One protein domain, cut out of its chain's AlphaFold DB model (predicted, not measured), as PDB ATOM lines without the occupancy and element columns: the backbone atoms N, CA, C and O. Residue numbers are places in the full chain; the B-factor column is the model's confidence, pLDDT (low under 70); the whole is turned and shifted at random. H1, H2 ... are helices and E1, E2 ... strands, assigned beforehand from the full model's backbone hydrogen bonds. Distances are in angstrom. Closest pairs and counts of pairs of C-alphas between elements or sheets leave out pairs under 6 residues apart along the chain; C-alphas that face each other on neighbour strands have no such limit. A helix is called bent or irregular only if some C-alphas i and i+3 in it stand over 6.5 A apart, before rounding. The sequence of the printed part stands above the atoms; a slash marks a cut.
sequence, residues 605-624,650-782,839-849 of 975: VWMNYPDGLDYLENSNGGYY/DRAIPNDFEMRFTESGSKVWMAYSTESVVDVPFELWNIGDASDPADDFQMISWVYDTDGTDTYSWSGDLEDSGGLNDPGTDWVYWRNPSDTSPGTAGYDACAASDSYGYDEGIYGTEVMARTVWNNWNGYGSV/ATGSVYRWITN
ATOM      1  N   VAL A 605     -31.685  12.828   3.874       44.94
ATOM      2  CA  VAL A 605     -32.896  12.564   3.033       44.94
ATOM      3  C   VAL A 605     -34.201  12.517   3.845       44.94
ATOM      4  O   VAL A 605     -35.303  12.540   3.303       44.94
ATOM      5  N   TRP A 606     -34.107  12.584   5.172       46.88
ATOM      6  CA  TRP A 606     -35.252  12.860   6.040       46.88
ATOM      7  C   TRP A 606     -35.649  14.350   6.078       46.88
ATOM      8  O   TRP A 606     -36.657  14.679   6.701       46.88
ATOM      9  N   MET A 607     -34.888  15.226   5.413       40.50
ATOM     10  CA  MET A 607     -34.936  16.685   5.521       40.50
ATOM     11  C   MET A 607     -35.059  17.413   4.169       40.50
ATOM     12  O   MET A 607     -34.534  18.508   4.012       40.50
ATOM     13  N   ASN A 608     -35.948  16.954   3.278       40.78
ATOM     14  CA  ASN A 608     -36.654  17.918   2.398       40.78
ATOM     15  C   ASN A 608     -37.430  18.985   3.207       40.78
ATOM     16  O   ASN A 608     -38.032  19.893   2.644       40.78
ATOM     17  N   TYR A 609     -37.426  18.855   4.535       47.31
ATOM     18  CA  TYR A 609     -38.096  19.686   5.499       47.31
ATOM     19  C   TYR A 609     -37.202  19.830   6.748       47.31
ATOM     20  O   TYR A 609     -36.902  18.819   7.388       47.31
ATOM     21  N   PRO A 610     -36.781  21.049   7.141       41.09
ATOM     22  CA  PRO A 610     -36.294  21.327   8.488       41.09
ATOM     23  C   PRO A 610     -37.289  20.817   9.534       41.09
ATOM     24  O   PRO A 610     -38.483  20.696   9.243       41.09
ATOM     25  N   ASP A 611     -36.834  20.624  10.774       38.81
ATOM     26  CA  ASP A 611     -37.707  20.497  11.948       38.81
ATOM     27  C   ASP A 611     -38.645  21.725  12.035       38.81
ATOM     28  O   ASP A 611     -38.343  22.725  12.688       38.81
ATOM     29  N   GLY A 612     -39.781  21.691  11.333       42.12
ATOM     30  CA  GLY A 612     -40.684  22.836  11.201       42.12
ATOM     31  C   GLY A 612     -41.358  23.036   9.842       42.12
ATOM     32  O   GLY A 612     -42.353  23.761   9.811       42.12
ATOM     33  N   LEU A 613     -40.900  22.406   8.754       46.00
ATOM     34  CA  LEU A 613     -41.708  22.308   7.533       46.00
ATOM     35  C   LEU A 613     -42.509  20.998   7.600       46.00
ATOM     36  O   LEU A 613     -41.957  19.904   7.617       46.00
ATOM     37  N   ASP A 614     -43.829  21.088   7.740       49.00
ATOM     38  CA  ASP A 614     -44.691  19.915   7.573       49.00
ATOM     39  C   ASP A 614     -44.467  19.367   6.154       49.00
ATOM     40  O   ASP A 614     -44.412  20.164   5.221       49.00
ATOM     41  N   TYR A 615     -44.332  18.041   5.993       54.91
ATOM     42  CA  TYR A 615     -44.153  17.397   4.688       54.91
ATOM     43  C   TYR A 615     -45.066  18.054   3.634       54.91
ATOM     44  O   TYR A 615     -46.290  18.065   3.790       54.91
ATOM     45  N   LEU A 616     -44.473  18.654   2.599       62.16
ATOM     46  CA  LEU A 616     -45.191  19.476   1.630       62.16
ATOM     47  C   LEU A 616     -45.813  18.572   0.578       62.16
ATOM     48  O   LEU A 616     -45.144  17.928  -0.230       62.16
ATOM     49  N   GLU A 617     -47.132  18.477   0.664       73.94
ATOM     50  CA  GLU A 617     -47.930  17.645  -0.212       73.94
ATOM     51  C   GLU A 617     -48.001  18.294  -1.595       73.94
ATOM     52  O   GLU A 617     -48.362  19.465  -1.723       73.94
ATOM     53  N   ASN A 618     -47.674  17.540  -2.642       85.56
ATOM     54  CA  ASN A 618     -47.966  17.977  -4.002       85.56
ATOM     55  C   ASN A 618     -49.488  18.157  -4.173       85.56
ATOM     56  O   ASN A 618     -50.271  17.452  -3.535       85.56
ATOM     57  N   SER A 619     -49.940  19.028  -5.078       86.75
ATOM     58  CA  SER A 619     -51.385  19.240  -5.287       86.75
ATOM     59  C   SER A 619     -52.142  17.983  -5.763       86.75
ATOM     60  O   SER A 619     -53.344  17.852  -5.519       86.75
ATOM     61  N   ASN A 620     -51.452  17.000  -6.360       81.12
ATOM     62  CA  ASN A 620     -52.010  15.672  -6.668       81.12
ATOM     63  C   ASN A 620     -52.148  14.735  -5.451       81.12
ATOM     64  O   ASN A 620     -52.703  13.638  -5.584       81.12
ATOM     65  N   GLY A 621     -51.684  15.170  -4.284       73.19
ATOM     66  CA  GLY A 621     -51.553  14.390  -3.064       73.19
ATOM     67  C   GLY A 621     -50.190  13.698  -2.961       73.19
ATOM     68  O   GLY A 621     -49.624  13.270  -3.967       73.19
ATOM     69  N   GLY A 622     -49.689  13.560  -1.735       71.19
ATOM     70  CA  GLY A 622     -48.461  12.836  -1.388       71.19
ATOM     71  C   GLY A 622     -47.115  13.547  -1.561       71.19
ATOM     72  O   GLY A 622     -47.043  14.740  -1.843       71.19
ATOM     73  N   TYR A 623     -46.040  12.773  -1.357       76.12
ATOM     74  CA  TYR A 623     -44.655  13.246  -1.272       76.12
ATOM     75  C   TYR A 623     -43.765  12.550  -2.303       76.12
ATOM     76  O   TYR A 623     -43.773  11.321  -2.402       76.12
ATOM     77  N   TYR A 624     -42.979  13.345  -3.025       79.81
ATOM     78  CA  TYR A 624     -42.047  12.890  -4.052       79.81
ATOM     79  C   TYR A 624     -40.634  13.332  -3.696       79.81
ATOM     80  O   TYR A 624     -40.434  14.470  -3.270       79.81
ATOM     81  N   ASP A 650     -18.578  19.538 -12.005       69.31
ATOM     82  CA  ASP A 650     -17.944  20.745 -12.562       69.31
ATOM     83  C   ASP A 650     -18.788  21.401 -13.667       69.31
ATOM     84  O   ASP A 650     -18.713  22.597 -13.908       69.31
ATOM     85  N   ARG A 651     -19.617  20.609 -14.361       78.69
ATOM     86  CA  ARG A 651     -20.578  21.106 -15.361       78.69
ATOM     87  C   ARG A 651     -21.887  21.587 -14.742       78.69
ATOM     88  O   ARG A 651     -22.623  22.331 -15.390       78.69
ATOM     89  N   ALA A 652     -22.230  21.079 -13.561       80.62
ATOM     90  CA  ALA A 652     -23.456  21.422 -12.864       80.62
ATOM     91  C   ALA A 652     -23.292  22.744 -12.110       80.62
ATOM     92  O   ALA A 652     -24.120  23.633 -12.268       80.62
ATOM     93  N   ILE A 653     -22.201  22.890 -11.361       74.81
ATOM     94  CA  ILE A 653     -21.839  24.118 -10.650       74.81
ATOM     95  C   ILE A 653     -21.400  25.192 -11.665       74.81
ATOM     96  O   ILE A 653     -20.718  24.853 -12.632       74.81
ATOM     97  N   PRO A 654     -21.789  26.472 -11.514       74.88
ATOM     98  CA  PRO A 654     -22.583  27.071 -10.436       74.88
ATOM     99  C   PRO A 654     -24.084  27.165 -10.755       74.88
ATOM    100  O   PRO A 654     -24.783  27.994 -10.185       74.88
ATOM    101  N   ASN A 655     -24.601  26.386 -11.703       85.38
ATOM    102  CA  ASN A 655     -25.955  26.581 -12.215       85.38
ATOM    103  C   ASN A 655     -27.012  25.923 -11.324       85.38
ATOM    104  O   ASN A 655     -26.786  24.847 -10.766       85.38
ATOM    105  N   ASP A 656     -28.191  26.528 -11.251       90.44
ATOM    106  CA  ASP A 656     -29.391  25.869 -10.745       90.44
ATOM    107  C   ASP A 656     -30.150  25.160 -11.871       90.44
ATOM    108  O   ASP A 656     -30.042  25.488 -13.057       90.44
ATOM    109  N   PHE A 657     -30.950  24.161 -11.500       94.88
ATOM    110  CA  PHE A 657     -31.690  23.349 -12.465       94.88
ATOM    111  C   PHE A 657     -33.133  23.150 -12.050       94.88
ATOM    112  O   PHE A 657     -33.434  23.002 -10.869       94.88
ATOM    113  N   GLU A 658     -34.032  23.041 -13.024       95.44
ATOM    114  CA  GLU A 658     -35.443  22.772 -12.766       95.44
ATOM    115  C   GLU A 658     -35.981  21.598 -13.575       95.44
ATOM    116  O   GLU A 658     -35.775  21.488 -14.784       95.44
ATOM    117  N   MET A 659     -36.768  20.756 -12.907       95.88
ATOM    118  CA  MET A 659     -37.701  19.849 -13.560       95.88
ATOM    119  C   MET A 659     -39.108  20.430 -13.448       95.88
ATOM    120  O   MET A 659     -39.688  20.505 -12.360       95.88
ATOM    121  N   ARG A 660     -39.668  20.824 -14.592       96.69
ATOM    122  CA  ARG A 660     -40.989  21.452 -14.700       96.69
ATOM    123  C   ARG A 660     -41.984  20.432 -15.247       96.69
ATOM    124  O   ARG A 660     -41.857  20.004 -16.389       96.69
ATOM    125  N   PHE A 661     -42.986  20.034 -14.471       95.56
ATOM    126  CA  PHE A 661     -44.065  19.160 -14.945       95.56
ATOM    127  C   PHE A 661     -45.085  19.995 -15.717       95.56
ATOM    128  O   PHE A 661     -45.758  20.837 -15.129       95.56
ATOM    129  N   THR A 662     -45.234  19.787 -17.024       96.50
ATOM    130  CA  THR A 662     -46.083  20.634 -17.884       96.50
ATOM    131  C   THR A 662     -47.139  19.809 -18.622       96.50
ATOM    132  O   THR A 662     -47.085  18.583 -18.661       96.50
ATOM    133  N   GLU A 663     -48.170  20.467 -19.169       94.69
ATOM    134  CA  GLU A 663     -49.205  19.770 -19.956       94.69
ATOM    135  C   GLU A 663     -48.632  19.236 -21.277       94.69
ATOM    136  O   GLU A 663     -49.032  18.171 -21.746       94.69
ATOM    137  N   SER A 664     -47.696  19.985 -21.866       92.94
ATOM    138  CA  SER A 664     -46.999  19.614 -23.098       92.94
ATOM    139  C   SER A 664     -45.934  18.549 -22.855       92.94
ATOM    140  O   SER A 664     -45.715  17.713 -23.733       92.94
ATOM    141  N   GLY A 665     -45.292  18.584 -21.685       94.50
ATOM    142  CA  GLY A 665     -44.144  17.751 -21.377       94.50
ATOM    143  C   GLY A 665     -42.960  18.013 -22.308       94.50
ATOM    144  O   GLY A 665     -42.875  19.045 -22.976       94.50
ATOM    145  N   SER A 666     -42.059  17.040 -22.387       95.94
ATOM    146  CA  SER A 666     -40.952  17.037 -23.345       95.94
ATOM    147  C   SER A 666     -40.796  15.666 -24.002       95.94
ATOM    148  O   SER A 666     -41.581  14.747 -23.765       95.94
ATOM    149  N   LYS A 667     -39.797  15.534 -24.872       94.94
ATOM    150  CA  LYS A 667     -39.380  14.261 -25.463       94.94
ATOM    151  C   LYS A 667     -38.111  13.759 -24.797       94.94
ATOM    152  O   LYS A 667     -37.267  14.571 -24.427       94.94
ATOM    153  N   VAL A 668     -37.947  12.443 -24.734       94.38
ATOM    154  CA  VAL A 668     -36.719  11.784 -24.257       94.38
ATOM    155  C   VAL A 668     -36.274  10.725 -25.242       94.38
ATOM    156  O   VAL A 668     -37.096  10.158 -25.965       94.38
ATOM    157  N   TRP A 669     -34.986  10.410 -25.210       94.06
ATOM    158  CA  TRP A 669     -34.443   9.229 -25.870       94.06
ATOM    159  C   TRP A 669     -34.284   8.079 -24.868       94.06
ATOM    160  O   TRP A 669     -33.642   8.256 -23.828       94.06
ATOM    161  N   MET A 670     -34.847   6.906 -25.177       93.62
ATOM    162  CA  MET A 670     -34.744   5.687 -24.363       93.62
ATOM    163  C   MET A 670     -33.351   5.055 -24.489       93.62
ATOM    164  O   MET A 670     -33.136   4.028 -25.142       93.62
ATOM    165  N   ALA A 671     -32.372   5.710 -23.876       90.31
ATOM    166  CA  ALA A 671     -30.971   5.334 -23.898       90.31
ATOM    167  C   ALA A 671     -30.741   3.939 -23.303       90.31
ATOM    168  O   ALA A 671     -31.375   3.527 -22.331       90.31
ATOM    169  N   TYR A 672     -29.782   3.212 -23.883       90.00
ATOM    170  CA  TYR A 672     -29.332   1.883 -23.437       90.00
ATOM    171  C   TYR A 672     -30.420   0.792 -23.404       90.00
ATOM    172  O   TYR A 672     -30.192  -0.283 -22.845       90.00
ATOM    173  N   SER A 673     -31.578   1.053 -24.012       88.31
ATOM    174  CA  SER A 673     -32.722   0.143 -24.059       88.31
ATOM    175  C   SER A 673     -33.242   0.008 -25.494       88.31
ATOM    176  O   SER A 673     -32.657  -0.731 -26.288       88.31
ATOM    177  N   THR A 674     -34.336   0.681 -25.838       91.12
ATOM    178  CA  THR A 674     -35.001   0.601 -27.147       91.12
ATOM    179  C   THR A 674     -34.531   1.666 -28.130       91.12
ATOM    180  O   THR A 674     -34.787   1.515 -29.326       91.12
ATOM    181  N   GLU A 675     -33.862   2.719 -27.645       90.31
ATOM    182  CA  GLU A 675     -33.440   3.894 -28.421       90.31
ATOM    183  C   GLU A 675     -34.621   4.636 -29.077       90.31
ATOM    184  O   GLU A 675     -34.447   5.391 -30.035       90.31
ATOM    185  N   SER A 676     -35.838   4.414 -28.571       91.81
ATOM    186  CA  SER A 676     -37.050   5.088 -29.025       91.81
ATOM    187  C   SER A 676     -37.097   6.533 -28.514       91.81
ATOM    188  O   SER A 676     -36.485   6.875 -27.500       91.81
ATOM    189  N   VAL A 677     -37.828   7.396 -29.225       93.12
ATOM    190  CA  VAL A 677     -38.130   8.755 -28.763       93.12
ATOM    191  C   VAL A 677     -39.573   8.796 -28.287       93.12
ATOM    192  O   VAL A 677     -40.492   8.573 -29.084       93.12
ATOM    193  N   VAL A 678     -39.780   9.087 -27.004       94.31
ATOM    194  CA  VAL A 678     -41.109   9.084 -26.371       94.31
ATOM    195  C   VAL A 678     -41.397  10.397 -25.655       94.31
ATOM    196  O   VAL A 678     -40.481  11.150 -25.332       94.31
ATOM    197  N   ASP A 679     -42.678  10.671 -25.421       95.00
ATOM    198  CA  ASP A 679     -43.120  11.841 -24.661       95.00
ATOM    199  C   ASP A 679     -43.070  11.552 -23.149       95.00
ATOM    200  O   ASP A 679     -43.432  10.458 -22.704       95.00
ATOM    201  N   VAL A 680     -42.660  12.542 -22.357       96.19
ATOM    202  CA  VAL A 680     -42.605  12.504 -20.885       96.19
ATOM    203  C   VAL A 680     -43.307  13.717 -20.283       96.19
ATOM    204  O   VAL A 680     -43.404  14.745 -20.946       96.19
ATOM    205  N   PRO A 681     -43.797  13.647 -19.031       96.00
ATOM    206  CA  PRO A 681     -44.643  14.698 -18.460       96.00
ATOM    207  C   PRO A 681     -43.876  15.926 -17.940       96.00
ATOM    208  O   PRO A 681     -44.487  16.806 -17.337       96.00
ATOM    209  N   PHE A 682     -42.556  15.979 -18.120       97.31
ATOM    210  CA  PHE A 682     -41.705  17.036 -17.585       97.31
ATOM    211  C   PHE A 682     -40.783  17.627 -18.648       97.31
ATOM    212  O   PHE A 682     -40.481  16.991 -19.654       97.31
ATOM    213  N   GLU A 683     -40.305  18.832 -18.384       97.94
ATOM    214  CA  GLU A 683     -39.230  19.524 -19.083       97.94
ATOM    215  C   GLU A 683     -38.055  19.695 -18.116       97.94
ATOM    216  O   GLU A 683     -38.268  19.884 -16.917       97.94
ATOM    217  N   LEU A 684     -36.829  19.637 -18.635       98.06
ATOM    218  CA  LEU A 684     -35.612  19.909 -17.875       98.06
ATOM    219  C   LEU A 684     -35.067  21.274 -18.276       98.06
ATOM    220  O   LEU A 684     -35.061  21.599 -19.463       98.06
ATOM    221  N   TRP A 685     -34.598  22.045 -17.309       98.12
ATOM    222  CA  TRP A 685     -34.085  23.393 -17.514       98.12
ATOM    223  C   TRP A 685     -32.794  23.587 -16.730       98.12
ATOM    224  O   TRP A 685     -32.710  23.184 -15.570       98.12
ATOM    225  N   ASN A 686     -31.812  24.202 -17.380       97.00
ATOM    226  CA  ASN A 686     -30.705  24.863 -16.709       97.00
ATOM    227  C   ASN A 686     -31.119  26.329 -16.592       97.00
ATOM    228  O   ASN A 686     -31.464  26.936 -17.607       97.00
ATOM    229  N   ILE A 687     -31.178  26.825 -15.363       94.44
ATOM    230  CA  ILE A 687     -31.678  28.163 -15.035       94.44
ATOM    231  C   ILE A 687     -30.572  29.067 -14.476       94.44
ATOM    232  O   ILE A 687     -30.894  30.060 -13.843       94.44
ATOM    233  N   GLY A 688     -29.301  28.653 -14.610       88.31
ATOM    234  CA  GLY A 688     -28.131  29.434 -14.208       88.31
ATOM    235  C   GLY A 688     -28.287  30.097 -12.841       88.31
ATOM    236  O   GLY A 688     -28.341  29.403 -11.819       88.31
ATOM    237  N   ASP A 689     -28.363  31.428 -12.843       83.12
ATOM    238  CA  ASP A 689     -28.791  32.233 -11.698       83.12
ATOM    239  C   ASP A 689     -30.325  32.313 -11.652       83.12
ATOM    240  O   ASP A 689     -30.969  32.968 -12.470       83.12
ATOM    241  N   ALA A 690     -30.930  31.735 -10.609       83.75
ATOM    242  CA  ALA A 690     -32.380  31.737 -10.423       83.75
ATOM    243  C   ALA A 690     -33.027  33.143 -10.375       83.75
ATOM    244  O   ALA A 690     -34.258  33.258 -10.460       83.75
ATOM    245  N   SER A 691     -32.237  34.207 -10.202       81.88
ATOM    246  CA  SER A 691     -32.676  35.602 -10.255       81.88
ATOM    247  C   SER A 691     -32.650  36.227 -11.661       81.88
ATOM    248  O   SER A 691     -33.321  37.249 -11.867       81.88
ATOM    249  N   ASP A 692     -31.972  35.609 -12.634       85.06
ATOM    250  CA  ASP A 692     -31.846  36.077 -14.019       85.06
ATOM    251  C   ASP A 692     -32.411  35.077 -15.048       85.06
ATOM    252  O   ASP A 692     -31.667  34.390 -15.734       85.06
ATOM    253  N   PRO A 693     -33.730  35.081 -15.317       88.38
ATOM    254  CA  PRO A 693     -34.341  34.161 -16.283       88.38
ATOM    255  C   PRO A 693     -33.923  34.406 -17.749       88.38
ATOM    256  O   PRO A 693     -34.522  33.836 -18.666       88.38
ATOM    257  N   ALA A 694     -33.009  35.346 -18.012       89.56
ATOM    258  CA  ALA A 694     -32.457  35.580 -19.339       89.56
ATOM    259  C   ALA A 694     -31.336  34.598 -19.701       89.56
ATOM    260  O   ALA A 694     -30.997  34.541 -20.886       89.56
ATOM    261  N   ASP A 695     -30.786  33.852 -18.739       87.44
ATOM    262  CA  ASP A 695     -29.805  32.789 -18.975       87.44
ATOM    263  C   ASP A 695     -30.451  31.391 -19.123       87.44
ATOM    264  O   ASP A 695     -29.855  30.518 -19.756       87.44
ATOM    265  N   ASP A 696     -31.697  31.216 -18.658       95.25
ATOM    266  CA  ASP A 696     -32.490  29.985 -18.756       95.25
ATOM    267  C   ASP A 696     -32.467  29.361 -20.161       95.25
ATOM    268  O   ASP A 696     -32.915  29.962 -21.149       95.25
ATOM    269  N   PHE A 697     -32.119  28.077 -20.243       96.94
ATOM    270  CA  PHE A 697     -32.332  27.276 -21.448       96.94
ATOM    271  C   PHE A 697     -32.884  25.882 -21.148       96.94
ATOM    272  O   PHE A 697     -32.579  25.230 -20.143       96.94
ATOM    273  N   GLN A 698     -33.723  25.399 -22.065       97.62
ATOM    274  CA  GLN A 698     -34.310  24.072 -21.963       97.62
ATOM    275  C   GLN A 698     -33.264  23.010 -22.310       97.62
ATOM    276  O   GLN A 698     -32.661  23.014 -23.385       97.62
ATOM    277  N   MET A 699     -33.084  22.065 -21.395       97.38
ATOM    278  CA  MET A 699     -32.178  20.935 -21.534       97.38
ATOM    279  C   MET A 699     -32.822  19.795 -22.329       97.38
ATOM    280  O   MET A 699     -34.042  19.709 -22.484       97.38
ATOM    281  N   ILE A 700     -31.992  18.867 -22.795       95.38
ATOM    282  CA  ILE A 700     -32.436  17.610 -23.403       95.38
ATOM    283  C   ILE A 700     -32.276  16.471 -22.397       95.38
ATOM    284  O   ILE A 700     -31.478  16.550 -21.459       95.38
ATOM    285  N   SER A 701     -33.032  15.392 -22.586       94.19
ATOM    286  CA  SER A 701     -33.064  14.308 -21.608       94.19
ATOM    287  C   SER A 701     -32.966  12.928 -22.238       94.19
ATOM    288  O   SER A 701     -33.536  12.652 -23.298       94.19
ATOM    289  N   TRP A 702     -32.228  12.049 -21.566       94.62
ATOM    290  CA  TRP A 702     -32.214  10.620 -21.858       94.62
ATOM    291  C   TRP A 702     -32.818   9.857 -20.688       94.62
ATOM    292  O   TRP A 702     -32.682  10.268 -19.535       94.62
ATOM    293  N   VAL A 703     -33.444   8.724 -20.980       95.56
ATOM    294  CA  VAL A 703     -34.031   7.845 -19.969       95.56
ATOM    295  C   VAL A 703     -33.520   6.427 -20.165       95.56
ATOM    296  O   VAL A 703     -33.517   5.918 -21.282       95.56
ATOM    297  N   TYR A 704     -33.085   5.780 -19.086       95.00
ATOM    298  CA  TYR A 704     -32.867   4.336 -19.097       95.00
ATOM    299  C   TYR A 704     -34.125   3.636 -18.591       95.00
ATOM    300  O   TYR A 704     -34.431   3.723 -17.403       95.00
ATOM    301  N   ASP A 705     -34.820   2.962 -19.507       93.06
ATOM    302  CA  ASP A 705     -36.020   2.166 -19.245       93.06
ATOM    303  C   ASP A 705     -35.667   0.929 -18.405       93.06
ATOM    304  O   ASP A 705     -35.054  -0.035 -18.878       93.06
ATOM    305  N   THR A 706     -36.011   0.994 -17.125       89.06
ATOM    306  CA  THR A 706     -35.626  -0.007 -16.128       89.06
ATOM    307  C   THR A 706     -36.547  -1.220 -16.119       89.06
ATOM    308  O   THR A 706     -36.109  -2.314 -15.740       89.06
ATOM    309  N   ASP A 707     -37.796  -1.054 -16.554       88.25
ATOM    310  CA  ASP A 707     -38.829  -2.089 -16.522       88.25
ATOM    311  C   ASP A 707     -39.156  -2.678 -17.903       88.25
ATOM    312  O   ASP A 707     -39.803  -3.729 -18.002       88.25
ATOM    313  N   GLY A 708     -38.626  -2.075 -18.968       88.50
ATOM    314  CA  GLY A 708     -38.784  -2.524 -20.344       88.50
ATOM    315  C   GLY A 708     -40.144  -2.169 -20.942       88.50
ATOM    316  O   GLY A 708     -40.590  -2.866 -21.866       88.50
ATOM    317  N   THR A 709     -40.843  -1.171 -20.396       88.31
ATOM    318  CA  THR A 709     -42.165  -0.739 -20.877       88.31
ATOM    319  C   THR A 709     -42.108   0.179 -22.092       88.31
ATOM    320  O   THR A 709     -43.142   0.368 -22.740       88.31
ATOM    321  N   ASP A 710     -40.930   0.694 -22.447       91.75
ATOM    322  CA  ASP A 710     -40.719   1.708 -23.487       91.75
ATOM    323  C   ASP A 710     -41.504   3.005 -23.204       91.75
ATOM    324  O   ASP A 710     -41.920   3.724 -24.113       91.75
ATOM    325  N   THR A 711     -41.749   3.295 -21.922       91.44
ATOM    326  CA  THR A 711     -42.432   4.501 -21.436       91.44
ATOM    327  C   THR A 711     -41.804   4.967 -20.133       91.44
ATOM    328  O   THR A 711     -41.403   4.131 -19.341       91.44
ATOM    329  N   TYR A 712     -41.774   6.278 -19.876       93.81
ATOM    330  CA  TYR A 712     -41.364   6.780 -18.563       93.81
ATOM    331  C   TYR A 712     -42.443   6.469 -17.525       93.81
ATOM    332  O   TYR A 712     -43.537   7.049 -17.569       93.81
ATOM    333  N   SER A 713     -42.165   5.532 -16.624       90.69
ATOM    334  CA  SER A 713     -43.177   5.004 -15.714       90.69
ATOM    335  C   SER A 713     -42.638   4.734 -14.306       90.69
ATOM    336  O   SER A 713     -41.485   5.029 -13.998       90.69
ATOM    337  N   TRP A 714     -43.519   4.270 -13.418       91.25
ATOM    338  CA  TRP A 714     -43.156   3.832 -12.072       91.25
ATOM    339  C   TRP A 714     -42.880   2.330 -12.096       91.25
ATOM    340  O   TRP A 714     -43.684   1.584 -12.653       91.25
ATOM    341  N   SER A 715     -41.829   1.876 -11.421       89.38
ATOM    342  CA  SER A 715     -41.467   0.465 -11.331       89.38
ATOM    343  C   SER A 715     -40.639   0.155 -10.077       89.38
ATOM    344  O   SER A 715     -40.145   1.049  -9.382       89.38
ATOM    345  N   GLY A 716     -40.505  -1.137  -9.766       86.62
ATOM    346  CA  GLY A 716     -39.578  -1.625  -8.749       86.62
ATOM    347  C   GLY A 716     -39.829  -1.110  -7.330       86.62
ATOM    348  O   GLY A 716     -40.907  -0.634  -6.976       86.62
ATOM    349  N   ASP A 717     -38.812  -1.272  -6.491       88.12
ATOM    350  CA  ASP A 717     -38.793  -0.827  -5.103       88.12
ATOM    351  C   ASP A 717     -37.405  -0.261  -4.797       88.12
ATOM    352  O   ASP A 717     -36.394  -0.942  -4.998       88.12
ATOM    353  N   LEU A 718     -37.357   1.005  -4.390       85.19
ATOM    354  CA  LEU A 718     -36.134   1.679  -3.982       85.19
ATOM    355  C   LEU A 718     -35.882   1.376  -2.504       85.19
ATOM    356  O   LEU A 718     -36.713   1.669  -1.653       85.19
ATOM    357  N   GLU A 719     -34.712   0.825  -2.172       76.81
ATOM    358  CA  GLU A 719     -34.389   0.391  -0.799       76.81
ATOM    359  C   GLU A 719     -34.233   1.561   0.209       76.81
ATOM    360  O   GLU A 719     -33.951   1.337   1.389       76.81
ATOM    361  N   ASP A 720     -34.449   2.806  -0.232       68.62
ATOM    362  CA  ASP A 720     -34.141   4.058   0.470       68.62
ATOM    363  C   ASP A 720     -34.881   4.246   1.806       68.62
ATOM    364  O   ASP A 720     -34.365   4.935   2.685       68.62
ATOM    365  N   SER A 721     -36.061   3.639   2.008       70.25
ATOM    366  CA  SER A 721     -36.839   3.810   3.252       70.25
ATOM    367  C   SER A 721     -36.907   2.579   4.166       70.25
ATOM    368  O   SER A 721     -37.479   2.632   5.261       70.25
ATOM    369  N   GLY A 722     -36.306   1.460   3.744       69.81
ATOM    370  CA  GLY A 722     -36.343   0.174   4.453       69.81
ATOM    371  C   GLY A 722     -37.687  -0.570   4.390       69.81
ATOM    372  O   GLY A 722     -37.824  -1.630   5.015       69.81
ATOM    373  N   GLY A 723     -38.677  -0.023   3.675       77.38
ATOM    374  CA  GLY A 723     -39.932  -0.678   3.302       77.38
ATOM    375  C   GLY A 723     -39.816  -1.483   2.003       77.38
ATOM    376  O   GLY A 723     -38.730  -1.628   1.464       77.38
ATOM    377  N   LEU A 724     -40.939  -2.046   1.541       85.44
ATOM    378  CA  LEU A 724     -41.067  -2.612   0.184       85.44
ATOM    379  C   LEU A 724     -42.134  -1.844  -0.605       85.44
ATOM    380  O   LEU A 724     -42.987  -2.444  -1.252       85.44
ATOM    381  N   ASN A 725     -42.253  -0.544  -0.390       86.31
ATOM    382  CA  ASN A 725     -43.384   0.269  -0.830       86.31
ATOM    383  C   ASN A 725     -42.928   1.611  -1.395       86.31
ATOM    384  O   ASN A 725     -43.658   2.592  -1.272       86.31
ATOM    385  N   ASP A 726     -41.771   1.618  -2.056       86.44
ATOM    386  CA  ASP A 726     -41.132   2.823  -2.585       86.44
ATOM    387  C   ASP A 726     -40.932   2.707  -4.104       86.44
ATOM    388  O   ASP A 726     -39.822   2.439  -4.569       86.44
ATOM    389  N   PRO A 727     -42.003   2.832  -4.914       90.19
ATOM    390  CA  PRO A 727     -41.874   2.811  -6.365       90.19
ATOM    391  C   PRO A 727     -40.936   3.921  -6.842       90.19
ATOM    392  O   PRO A 727     -41.115   5.089  -6.482       90.19
ATOM    393  N   GLY A 728     -39.976   3.548  -7.686       90.44
ATOM    394  CA  GLY A 728     -39.073   4.470  -8.364       90.44
ATOM    395  C   GLY A 728     -39.509   4.713  -9.803       90.44
ATOM    396  O   GLY A 728     -40.209   3.890 -10.386       90.44
ATOM    397  N   THR A 729     -39.114   5.829 -10.400       93.38
ATOM    398  CA  THR A 729     -39.218   5.998 -11.855       93.38
ATOM    399  C   THR A 729     -38.013   5.420 -12.586       93.38
ATOM    400  O   THR A 729     -36.981   5.104 -11.990       93.38
ATOM    401  N   ASP A 730     -38.100   5.394 -13.913       94.25
ATOM    402  CA  ASP A 730     -36.924   5.233 -14.763       94.25
ATOM    403  C   ASP A 730     -35.869   6.317 -14.514       94.25
ATOM    404  O   ASP A 730     -36.143   7.397 -13.975       94.25
ATOM    405  N   TRP A 731     -34.634   6.011 -14.909       94.38
ATOM    406  CA  TRP A 731     -33.471   6.847 -14.623       94.38
ATOM    407  C   TRP A 731     -33.352   7.966 -15.650       94.38
ATOM    408  O   TRP A 731     -33.134   7.691 -16.830       94.38
ATOM    409  N   VAL A 732     -33.415   9.213 -15.196       96.19
ATOM    410  CA  VAL A 732     -33.333  10.414 -16.031       96.19
ATOM    411  C   VAL A 732     -31.909  10.964 -16.043       96.19
ATOM    412  O   VAL A 732     -31.281  11.149 -14.997       96.19
ATOM    413  N   TYR A 733     -31.409  11.251 -17.238       95.94
ATOM    414  CA  TYR A 733     -30.124  11.888 -17.488       95.94
ATOM    415  C   TYR A 733     -30.370  13.263 -18.108       95.94
ATOM    416  O   TYR A 733     -30.977  13.373 -19.175       95.94
ATOM    417  N   TRP A 734     -29.877  14.291 -17.438       96.94
ATOM    418  CA  TRP A 734     -29.970  15.693 -17.809       96.94
ATOM    419  C   TRP A 734     -28.785  16.029 -18.693       96.94
ATOM    420  O   TRP A 734     -27.643  15.718 -18.338       96.94
ATOM    421  N   ARG A 735     -29.033  16.642 -19.848       94.31
ATOM    422  CA  ARG A 735     -27.964  17.009 -20.774       94.31
ATOM    423  C   ARG A 735     -28.176  18.419 -21.318       94.31
ATOM    424  O   ARG A 735     -29.284  18.775 -21.712       94.31
ATOM    425  N   ASN A 736     -27.103  19.194 -21.393       93.38
ATOM    426  CA  ASN A 736     -27.096  20.451 -22.128       93.38
ATOM    427  C   ASN A 736     -27.151  20.139 -23.631       93.38
ATOM    428  O   ASN A 736     -26.325  19.344 -24.090       93.38
ATOM    429  N   PRO A 737     -28.082  20.717 -24.412       91.44
ATOM    430  CA  PRO A 737     -28.016  20.653 -25.871       91.44
ATOM    431  C   PRO A 737     -26.715  21.278 -26.394       91.44
ATOM    432  O   PRO A 737     -26.054  22.041 -25.697       91.44
ATOM    433  N   SER A 738     -26.349  20.980 -27.644       87.94
ATOM    434  CA  SER A 738     -25.171  21.598 -28.277       87.94
ATOM    435  C   SER A 738     -25.294  23.121 -28.447       87.94
ATOM    436  O   SER A 738     -24.277  23.798 -28.537       87.94
ATOM    437  N   ASP A 739     -26.520  23.649 -28.504       87.94
ATOM    438  CA  ASP A 739     -26.821  25.083 -28.459       87.94
ATOM    439  C   ASP A 739     -27.463  25.413 -27.108       87.94
ATOM    440  O   ASP A 739     -28.625  25.077 -26.880       87.94
ATOM    441  N   THR A 740     -26.704  26.052 -26.224       90.88
ATOM    442  CA  THR A 740     -27.146  26.480 -24.888       90.88
ATOM    443  C   THR A 740     -27.579  27.946 -24.865       90.88
ATOM    444  O   THR A 740     -27.582  28.570 -23.809       90.88
ATOM    445  N   SER A 741     -27.906  28.535 -26.021       90.38
ATOM    446  CA  SER A 741     -28.478  29.881 -26.057       90.38
ATOM    447  C   SER A 741     -29.805  29.912 -25.285       90.38
ATOM    448  O   SER A 741     -30.583  28.958 -25.402       90.38
ATOM    449  N   PRO A 742     -30.119  31.013 -24.577       94.56
ATOM    450  CA  PRO A 742     -31.339  31.112 -23.785       94.56
ATOM    451  C   PRO A 742     -32.618  30.763 -24.559       94.56
ATOM    452  O   PRO A 742     -32.811  31.154 -25.720       94.56
ATOM    453  N   GLY A 743     -33.528  30.054 -23.894       95.56
ATOM    454  CA  GLY A 743     -34.789  29.556 -24.443       95.56
ATOM    455  C   GLY A 743     -34.751  28.084 -24.871       95.56
ATOM    456  O   GLY A 743     -34.092  27.249 -24.262       95.56
ATOM    457  N   THR A 744     -35.533  27.729 -25.897       96.31
ATOM    458  CA  THR A 744     -35.794  26.322 -26.276       96.31
ATOM    459  C   THR A 744     -35.087  25.879 -27.553       96.31
ATOM    460  O   THR A 744     -35.237  24.731 -27.957       96.31
ATOM    461  N   ALA A 745     -34.329  26.759 -28.215       94.25
ATOM    462  CA  ALA A 745     -33.816  26.509 -29.564       94.25
ATOM    463  C   ALA A 745     -32.946  25.240 -29.653       94.25
ATOM    464  O   ALA A 745     -33.147  24.423 -30.557       94.25
ATOM    465  N   GLY A 746     -32.039  25.042 -28.691       92.19
ATOM    466  CA  GLY A 746     -31.197  23.847 -28.619       92.19
ATOM    467  C   GLY A 746     -31.987  22.562 -28.379       92.19
ATOM    468  O   GLY A 746     -31.753  21.554 -29.052       92.19
ATOM    469  N   TYR A 747     -32.967  22.602 -27.472       95.19
ATOM    470  CA  TYR A 747     -33.887  21.487 -27.243       95.19
ATOM    471  C   TYR A 747     -34.716  21.170 -28.496       95.19
ATOM    472  O   TYR A 747     -34.754  20.019 -28.932       95.19
ATOM    473  N   ASP A 748     -35.331  22.182 -29.113       94.31
ATOM    474  CA  ASP A 748     -36.200  22.038 -30.285       94.31
ATOM    475  C   ASP A 748     -35.449  21.415 -31.470       94.31
ATOM    476  O   ASP A 748     -36.009  20.590 -32.198       94.31
ATOM    477  N   ALA A 749     -34.171  21.764 -31.649       90.56
ATOM    478  CA  ALA A 749     -33.312  21.169 -32.669       90.56
ATOM    479  C   ALA A 749     -33.106  19.661 -32.445       90.56
ATOM    480  O   ALA A 749     -33.242  18.880 -33.388       90.56
ATOM    481  N   CYS A 750     -32.848  19.239 -31.204       90.69
ATOM    482  CA  CYS A 750     -32.677  17.825 -30.863       90.69
ATOM    483  C   CYS A 750     -34.004  17.057 -30.967       90.69
ATOM    484  O   CYS A 750     -34.067  15.990 -31.581       90.69
ATOM    485  N   ALA A 751     -35.081  17.623 -30.422       91.38
ATOM    486  CA  ALA A 751     -36.409  17.015 -30.379       91.38
ATOM    487  C   ALA A 751     -37.068  16.878 -31.765       91.38
ATOM    488  O   ALA A 751     -37.998  16.080 -31.928       91.38
ATOM    489  N   ALA A 752     -36.606  17.637 -32.765       90.06
ATOM    490  CA  ALA A 752     -37.052  17.523 -34.154       90.06
ATOM    491  C   ALA A 752     -36.452  16.318 -34.904       90.06
ATOM    492  O   ALA A 752     -36.979  15.946 -35.956       90.06
ATOM    493  N   SER A 753     -35.369  15.723 -34.394       86.62
ATOM    494  CA  SER A 753     -34.703  14.566 -34.997       86.62
ATOM    495  C   SER A 753     -35.363  13.249 -34.571       86.62
ATOM    496  O   SER A 753     -35.681  13.046 -33.399       86.62
ATOM    497  N   ASP A 754     -35.517  12.312 -35.514       84.81
ATOM    498  CA  ASP A 754     -36.099  10.983 -35.257       84.81
ATOM    499  C   ASP A 754     -35.241  10.132 -34.294       84.81
ATOM    500  O   ASP A 754     -35.762   9.215 -33.661       84.81
ATOM    501  N   SER A 755     -33.941  10.432 -34.174       83.31
ATOM    502  CA  SER A 755     -33.008   9.806 -33.224       83.31
ATOM    503  C   SER A 755     -32.554  10.762 -32.123       83.31
ATOM    504  O   SER A 755     -31.511  10.552 -31.503       83.31
ATOM    505  N   TYR A 756     -33.329  11.825 -31.878       89.81
ATOM    506  CA  TYR A 756     -33.083  12.790 -30.805       89.81
ATOM    507  C   TYR A 756     -31.667  13.404 -30.856       89.81
ATOM    508  O   TYR A 756     -31.006  13.606 -29.838       89.81
ATOM    509  N   GLY A 757     -31.161  13.630 -32.075       83.12
ATOM    510  CA  GLY A 757     -29.840  14.202 -32.337       83.12
ATOM    511  C   GLY A 757     -28.672  13.210 -32.290       83.12
ATOM    512  O   GLY A 757     -27.548  13.594 -32.621       83.12
ATOM    513  N   TYR A 758     -28.896  11.938 -31.927       81.50
ATOM    514  CA  TYR A 758     -27.824  10.948 -31.765       81.50
ATOM    515  C   TYR A 758     -27.117  10.613 -33.085       81.50
ATOM    516  O   TYR A 758     -25.891  10.699 -33.163       81.50
ATOM    517  N   ASP A 759     -27.866  10.317 -34.154       80.88
ATOM    518  CA  ASP A 759     -27.273  10.009 -35.471       80.88
ATOM    519  C   ASP A 759     -26.605  11.226 -36.131       80.88
ATOM    520  O   ASP A 759     -25.818  11.089 -37.070       80.88
ATOM    521  N   GLU A 760     -26.943  12.420 -35.652       77.50
ATOM    522  CA  GLU A 760     -26.495  13.708 -36.175       77.50
ATOM    523  C   GLU A 760     -25.317  14.286 -35.371       77.50
ATOM    524  O   GLU A 760     -24.736  15.288 -35.778       77.50
ATOM    525  N   GLY A 761     -24.928  13.641 -34.263       72.31
ATOM    526  CA  GLY A 761     -23.812  14.071 -33.417       72.31
ATOM    527  C   GLY A 761     -24.097  15.305 -32.553       72.31
ATOM    528  O   GLY A 761     -23.160  15.890 -32.026       72.31
ATOM    529  N   ILE A 762     -25.366  15.693 -32.395       74.38
ATOM    530  CA  ILE A 762     -25.814  16.914 -31.690       74.38
ATOM    531  C   ILE A 762     -26.592  16.599 -30.402       74.38
ATOM    532  O   ILE A 762     -27.422  17.371 -29.941       74.38
ATOM    533  N   TYR A 763     -26.334  15.435 -29.811       75.69
ATOM    534  CA  TYR A 763     -27.050  14.873 -28.659       75.69
ATOM    535  C   TYR A 763     -26.623  15.448 -27.294       75.69
ATOM    536  O   TYR A 763     -26.939  14.873 -26.245       75.69
ATOM    537  N   GLY A 764     -25.882  16.557 -27.314       85.19
ATOM    538  CA  GLY A 764     -25.505  17.318 -26.131       85.19
ATOM    539  C   GLY A 764     -24.613  16.598 -25.111       85.19
ATOM    540  O   GLY A 764     -24.218  15.433 -25.260       85.19
ATOM    541  N   THR A 765     -24.329  17.303 -24.021       89.38
ATOM    542  CA  THR A 765     -23.389  16.897 -22.967       89.38
ATOM    543  C   THR A 765     -24.133  16.616 -21.671       89.38
ATOM    544  O   THR A 765     -24.967  17.408 -21.257       89.38
ATOM    545  N   GLU A 766     -23.845  15.488 -21.017       91.81
ATOM    546  CA  GLU A 766     -24.450  15.139 -19.722       91.81
ATOM    547  C   GLU A 766     -24.112  16.176 -18.639       91.81
ATOM    548  O   GLU A 766     -23.040  16.761 -18.673       91.81
ATOM    549  N   VAL A 767     -25.009  16.413 -17.689       91.19
ATOM    550  CA  VAL A 767     -24.778  17.319 -16.547       91.19
ATOM    551  C   VAL A 767     -25.150  16.621 -15.247       91.19
ATOM    552  O   VAL A 767     -24.380  16.614 -14.301       91.19
ATOM    553  N   MET A 768     -26.291  15.936 -15.224       93.69
ATOM    554  CA  MET A 768     -26.695  15.067 -14.122       93.69
ATOM    555  C   MET A 768     -27.146  13.728 -14.682       93.69
ATOM    556  O   MET A 768     -27.837  13.658 -15.698       93.69
ATOM    557  N   ALA A 769     -26.766  12.641 -14.031       93.50
ATOM    558  CA  ALA A 769     -27.076  11.294 -14.475       93.50
ATOM    559  C   ALA A 769     -28.041  10.604 -13.514       93.50
ATOM    560  O   ALA A 769     -28.044  10.860 -12.320       93.50
ATOM    561  N   ARG A 770     -28.828   9.652 -14.016       92.25
ATOM    562  CA  ARG A 770     -29.541   8.677 -13.174       92.25
ATOM    563  C   ARG A 770     -30.409   9.272 -12.062       92.25
ATOM    564  O   ARG A 770     -30.595   8.621 -11.042       92.25
ATOM    565  N   THR A 771     -30.949  10.468 -12.239       92.19
ATOM    566  CA  THR A 771     -31.925  11.007 -11.286       92.19
ATOM    567  C   THR A 771     -33.220  10.200 -11.382       92.19
ATOM    568  O   THR A 771     -33.645   9.826 -12.476       92.19
ATOM    569  N   VAL A 772     -33.819   9.873 -10.244       90.12
ATOM    570  CA  VAL A 772     -35.015   9.029 -10.129       90.12
ATOM    571  C   VAL A 772     -35.996   9.701  -9.182       90.12
ATOM    572  O   VAL A 772     -35.587  10.202  -8.139       90.12
ATOM    573  N   TRP A 773     -37.289   9.670  -9.506       88.62
ATOM    574  CA  TRP A 773     -38.322  10.015  -8.535       88.62
ATOM    575  C   TRP A 773     -38.686   8.799  -7.699       88.62
ATOM    576  O   TRP A 773     -38.982   7.736  -8.235       88.62
ATOM    577  N   ASN A 774     -38.716   8.985  -6.388       85.75
ATOM    578  CA  ASN A 774     -39.218   8.043  -5.405       85.75
ATOM    579  C   ASN A 774     -40.588   8.521  -4.905       85.75
ATOM    580  O   ASN A 774     -40.721   9.624  -4.361       85.75
ATOM    581  N   ASN A 775     -41.610   7.683  -5.075       86.25
ATOM    582  CA  ASN A 775     -42.913   7.863  -4.445       86.25
ATOM    583  C   ASN A 775     -42.902   7.186  -3.073       86.25
ATOM    584  O   ASN A 775     -43.385   6.063  -2.903       86.25
ATOM    585  N   TRP A 776     -42.330   7.886  -2.097       79.94
ATOM    586  CA  TRP A 776     -42.043   7.329  -0.782       79.94
ATOM    587  C   TRP A 776     -43.300   6.796  -0.092       79.94
ATOM    588  O   TRP A 776     -44.307   7.499   0.046       79.94
ATOM    589  N   ASN A 777     -43.242   5.542   0.356       80.31
ATOM    590  CA  ASN A 777     -44.345   4.772   0.926       80.31
ATOM    591  C   ASN A 777     -45.619   4.717   0.061       80.31
ATOM    592  O   ASN A 777     -46.683   4.323   0.554       80.31
ATOM    593  N   GLY A 778     -45.547   5.136  -1.203       81.88
ATOM    594  CA  GLY A 778     -46.705   5.356  -2.054       81.88
ATOM    595  C   GLY A 778     -47.581   6.528  -1.616       81.88
ATOM    596  O   GLY A 778     -48.767   6.517  -1.948       81.88
ATOM    597  N   TYR A 779     -47.072   7.516  -0.874       82.12
ATOM    598  CA  TYR A 779     -47.890   8.653  -0.432       82.12
ATOM    599  C   TYR A 779     -48.463   9.457  -1.603       82.12
ATOM    600  O   TYR A 779     -49.600   9.914  -1.510       82.12
ATOM    601  N   GLY A 780     -47.738   9.562  -2.721       81.00
ATOM    602  CA  GLY A 780     -48.176  10.149  -3.997       81.00
ATOM    603  C   GLY A 780     -49.163   9.286  -4.782       81.00
ATOM    604  O   GLY A 780     -49.119   9.241  -6.012       81.00
ATOM    605  N   SER A 781     -50.006   8.510  -4.099       87.00
ATOM    606  CA  SER A 781     -50.860   7.502  -4.731       87.00
ATOM    607  C   SER A 781     -52.301   7.577  -4.259       87.00
ATOM    608  O   SER A 781     -52.607   7.939  -3.125       87.00
ATOM    609  N   VAL A 782     -53.214   7.157  -5.132       89.56
ATOM    610  CA  VAL A 782     -54.651   7.141  -4.861       89.56
ATOM    611  C   VAL A 782     -55.148   5.702  -4.826       89.56
ATOM    612  O   VAL A 782     -54.977   4.949  -5.786       89.56
ATOM    613  N   ALA A 839     -48.131  16.808  -9.937       92.06
ATOM    614  CA  ALA A 839     -49.166  17.531 -10.658       92.06
ATOM    615  C   ALA A 839     -48.593  18.361 -11.805       92.06
ATOM    616  O   ALA A 839     -47.514  18.945 -11.701       92.06
ATOM    617  N   THR A 840     -49.348  18.466 -12.894       95.31
ATOM    618  CA  THR A 840     -49.048  19.438 -13.943       95.31
ATOM    619  C   THR A 840     -48.977  20.841 -13.335       95.31
ATOM    620  O   THR A 840     -49.871  21.245 -12.600       95.31
ATOM    621  N   GLY A 841     -47.910  21.568 -13.653       94.81
ATOM    622  CA  GLY A 841     -47.517  22.839 -13.058       94.81
ATOM    623  C   GLY A 841     -46.492  22.707 -11.928       94.81
ATOM    624  O   GLY A 841     -46.025  23.731 -11.449       94.81
ATOM    625  N   SER A 842     -46.156  21.499 -11.459       92.19
ATOM    626  CA  SER A 842     -45.161  21.341 -10.389       92.19
ATOM    627  C   SER A 842     -43.763  21.690 -10.888       92.19
ATOM    628  O   SER A 842     -43.409  21.339 -12.015       92.19
ATOM    629  N   VAL A 843     -42.961  22.330 -10.043       92.31
ATOM    630  CA  VAL A 843     -41.565  22.671 -10.335       92.31
ATOM    631  C   VAL A 843     -40.705  22.216  -9.171       92.31
ATOM    632  O   VAL A 843     -40.971  22.568  -8.021       92.31
ATOM    633  N   TYR A 844     -39.682  21.432  -9.494       89.44
ATOM    634  CA  TYR A 844     -38.659  20.998  -8.555       89.44
ATOM    635  C   TYR A 844     -37.321  21.581  -8.980       89.44
ATOM    636  O   TYR A 844     -36.944  21.425 -10.142       89.44
ATOM    637  N   ARG A 845     -36.630  22.243  -8.055       89.44
ATOM    638  CA  ARG A 845     -35.386  22.966  -8.301       89.44
ATOM    639  C   ARG A 845     -34.228  22.318  -7.556       89.44
ATOM    640  O   ARG A 845     -34.331  22.115  -6.351       89.44
ATOM    641  N   TRP A 846     -33.152  22.017  -8.270       87.69
ATOM    642  CA  TRP A 846     -31.851  21.674  -7.712       87.69
ATOM    643  C   TRP A 846     -31.079  22.971  -7.557       87.69
ATOM    644  O   TRP A 846     -30.810  23.633  -8.559       87.69
ATOM    645  N   ILE A 847     -30.761  23.317  -6.315       83.81
ATOM    646  CA  ILE A 847     -30.000  24.520  -5.993       83.81
ATOM    647  C   ILE A 847     -28.599  24.088  -5.644       83.81
ATOM    648  O   ILE A 847     -28.414  23.296  -4.716       83.81
ATOM    649  N   THR A 848     -27.636  24.571  -6.410       78.50
ATOM    650  CA  THR A 848     -26.231  24.219  -6.249       78.50
ATOM    651  C   THR A 848     -25.481  25.263  -5.439       78.50
ATOM    652  O   THR A 848     -25.845  26.434  -5.469       78.50
ATOM    653  N   ASN A 849     -24.414  24.841  -4.760       76.25
ATOM    654  CA  ASN A 849     -23.537  25.772  -4.065       76.25
ATOM    655  C   ASN A 849     -22.753  26.606  -5.081       76.25
ATOM    656  O   ASN A 849     -22.316  26.087  -6.114       76.25
TER     657      ASN A 849
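Overview. This is residues 605 to 624, 650 to 782 and 839 to 849 of the 975 residues of the protein "T9SS C-terminal target domain-containing protein" of Candidatus Marinimicrobia bacterium PRS2 (UniProt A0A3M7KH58). Little of this domain is regular structure: a strongly twisted sheet is built on a sharply bent hairpin, E1 and E2, with E6 beside one half of E1 and E3, E4, E5 following from its other end. Short helix H1 covers E3; residues 609 to 614 stick out. The printed part has 164 residues with six named strands and one named helix, in order E1 E2 E3 E4 H1 E5 E6; the sheet is branched and mixed, the class mostly strand, with 62 residues in named elements. It is compact, radius of gyration of the C-alphas 16.3 A, spanning 45 by 40 by 30 A.

Arrangement. Start at E1, residues 656 to 670, which bends by 114 degrees at 663. On one side find antiparallel E2, residues 677 to 688 (N 660 and O 683, 2.9 A). On the other lie parallel E3, residues 700 to 704 (N 703 and O 669, 2.9 A), and antiparallel E6, residues 842 to 848 (N 659 and O 844, 2.9 A). E4, residues 731 to 736, forms a hairpin with E3 (N 702 and O 733, 3.0 A); E5, residues 765 to 774, is antiparallel to E4 (N 734 and O 768, 2.8 A). H1, residues 745 to 751, every O i to N i+4 pair within hydrogen-bond range, is on the sheet over E3, height 9.1 A; closest C-alphas are Ile 700 and Tyr 747, 5.6 A.

Along the chain. Find C-alpha 656 at (-29.391, 25.869, -10.745); E1 runs 24.9 A, E2 27.2 A, E5 25.2 A, and E6 19.6 A to C-alpha 848 at (-26.231, 24.219, -6.249).

Size, cuts and confidence. The printed part has two cuts, one between residues 624 and 650, whose C-alphas are 26.7 A apart, and one between residues 782 and 839, whose C-alphas are 13.1 A apart. Links E2 to E3, E3 to E4 and H1 to E5 are long. Look for pLDDT under 70 at residues 605 to 616, 650, 720 and 722.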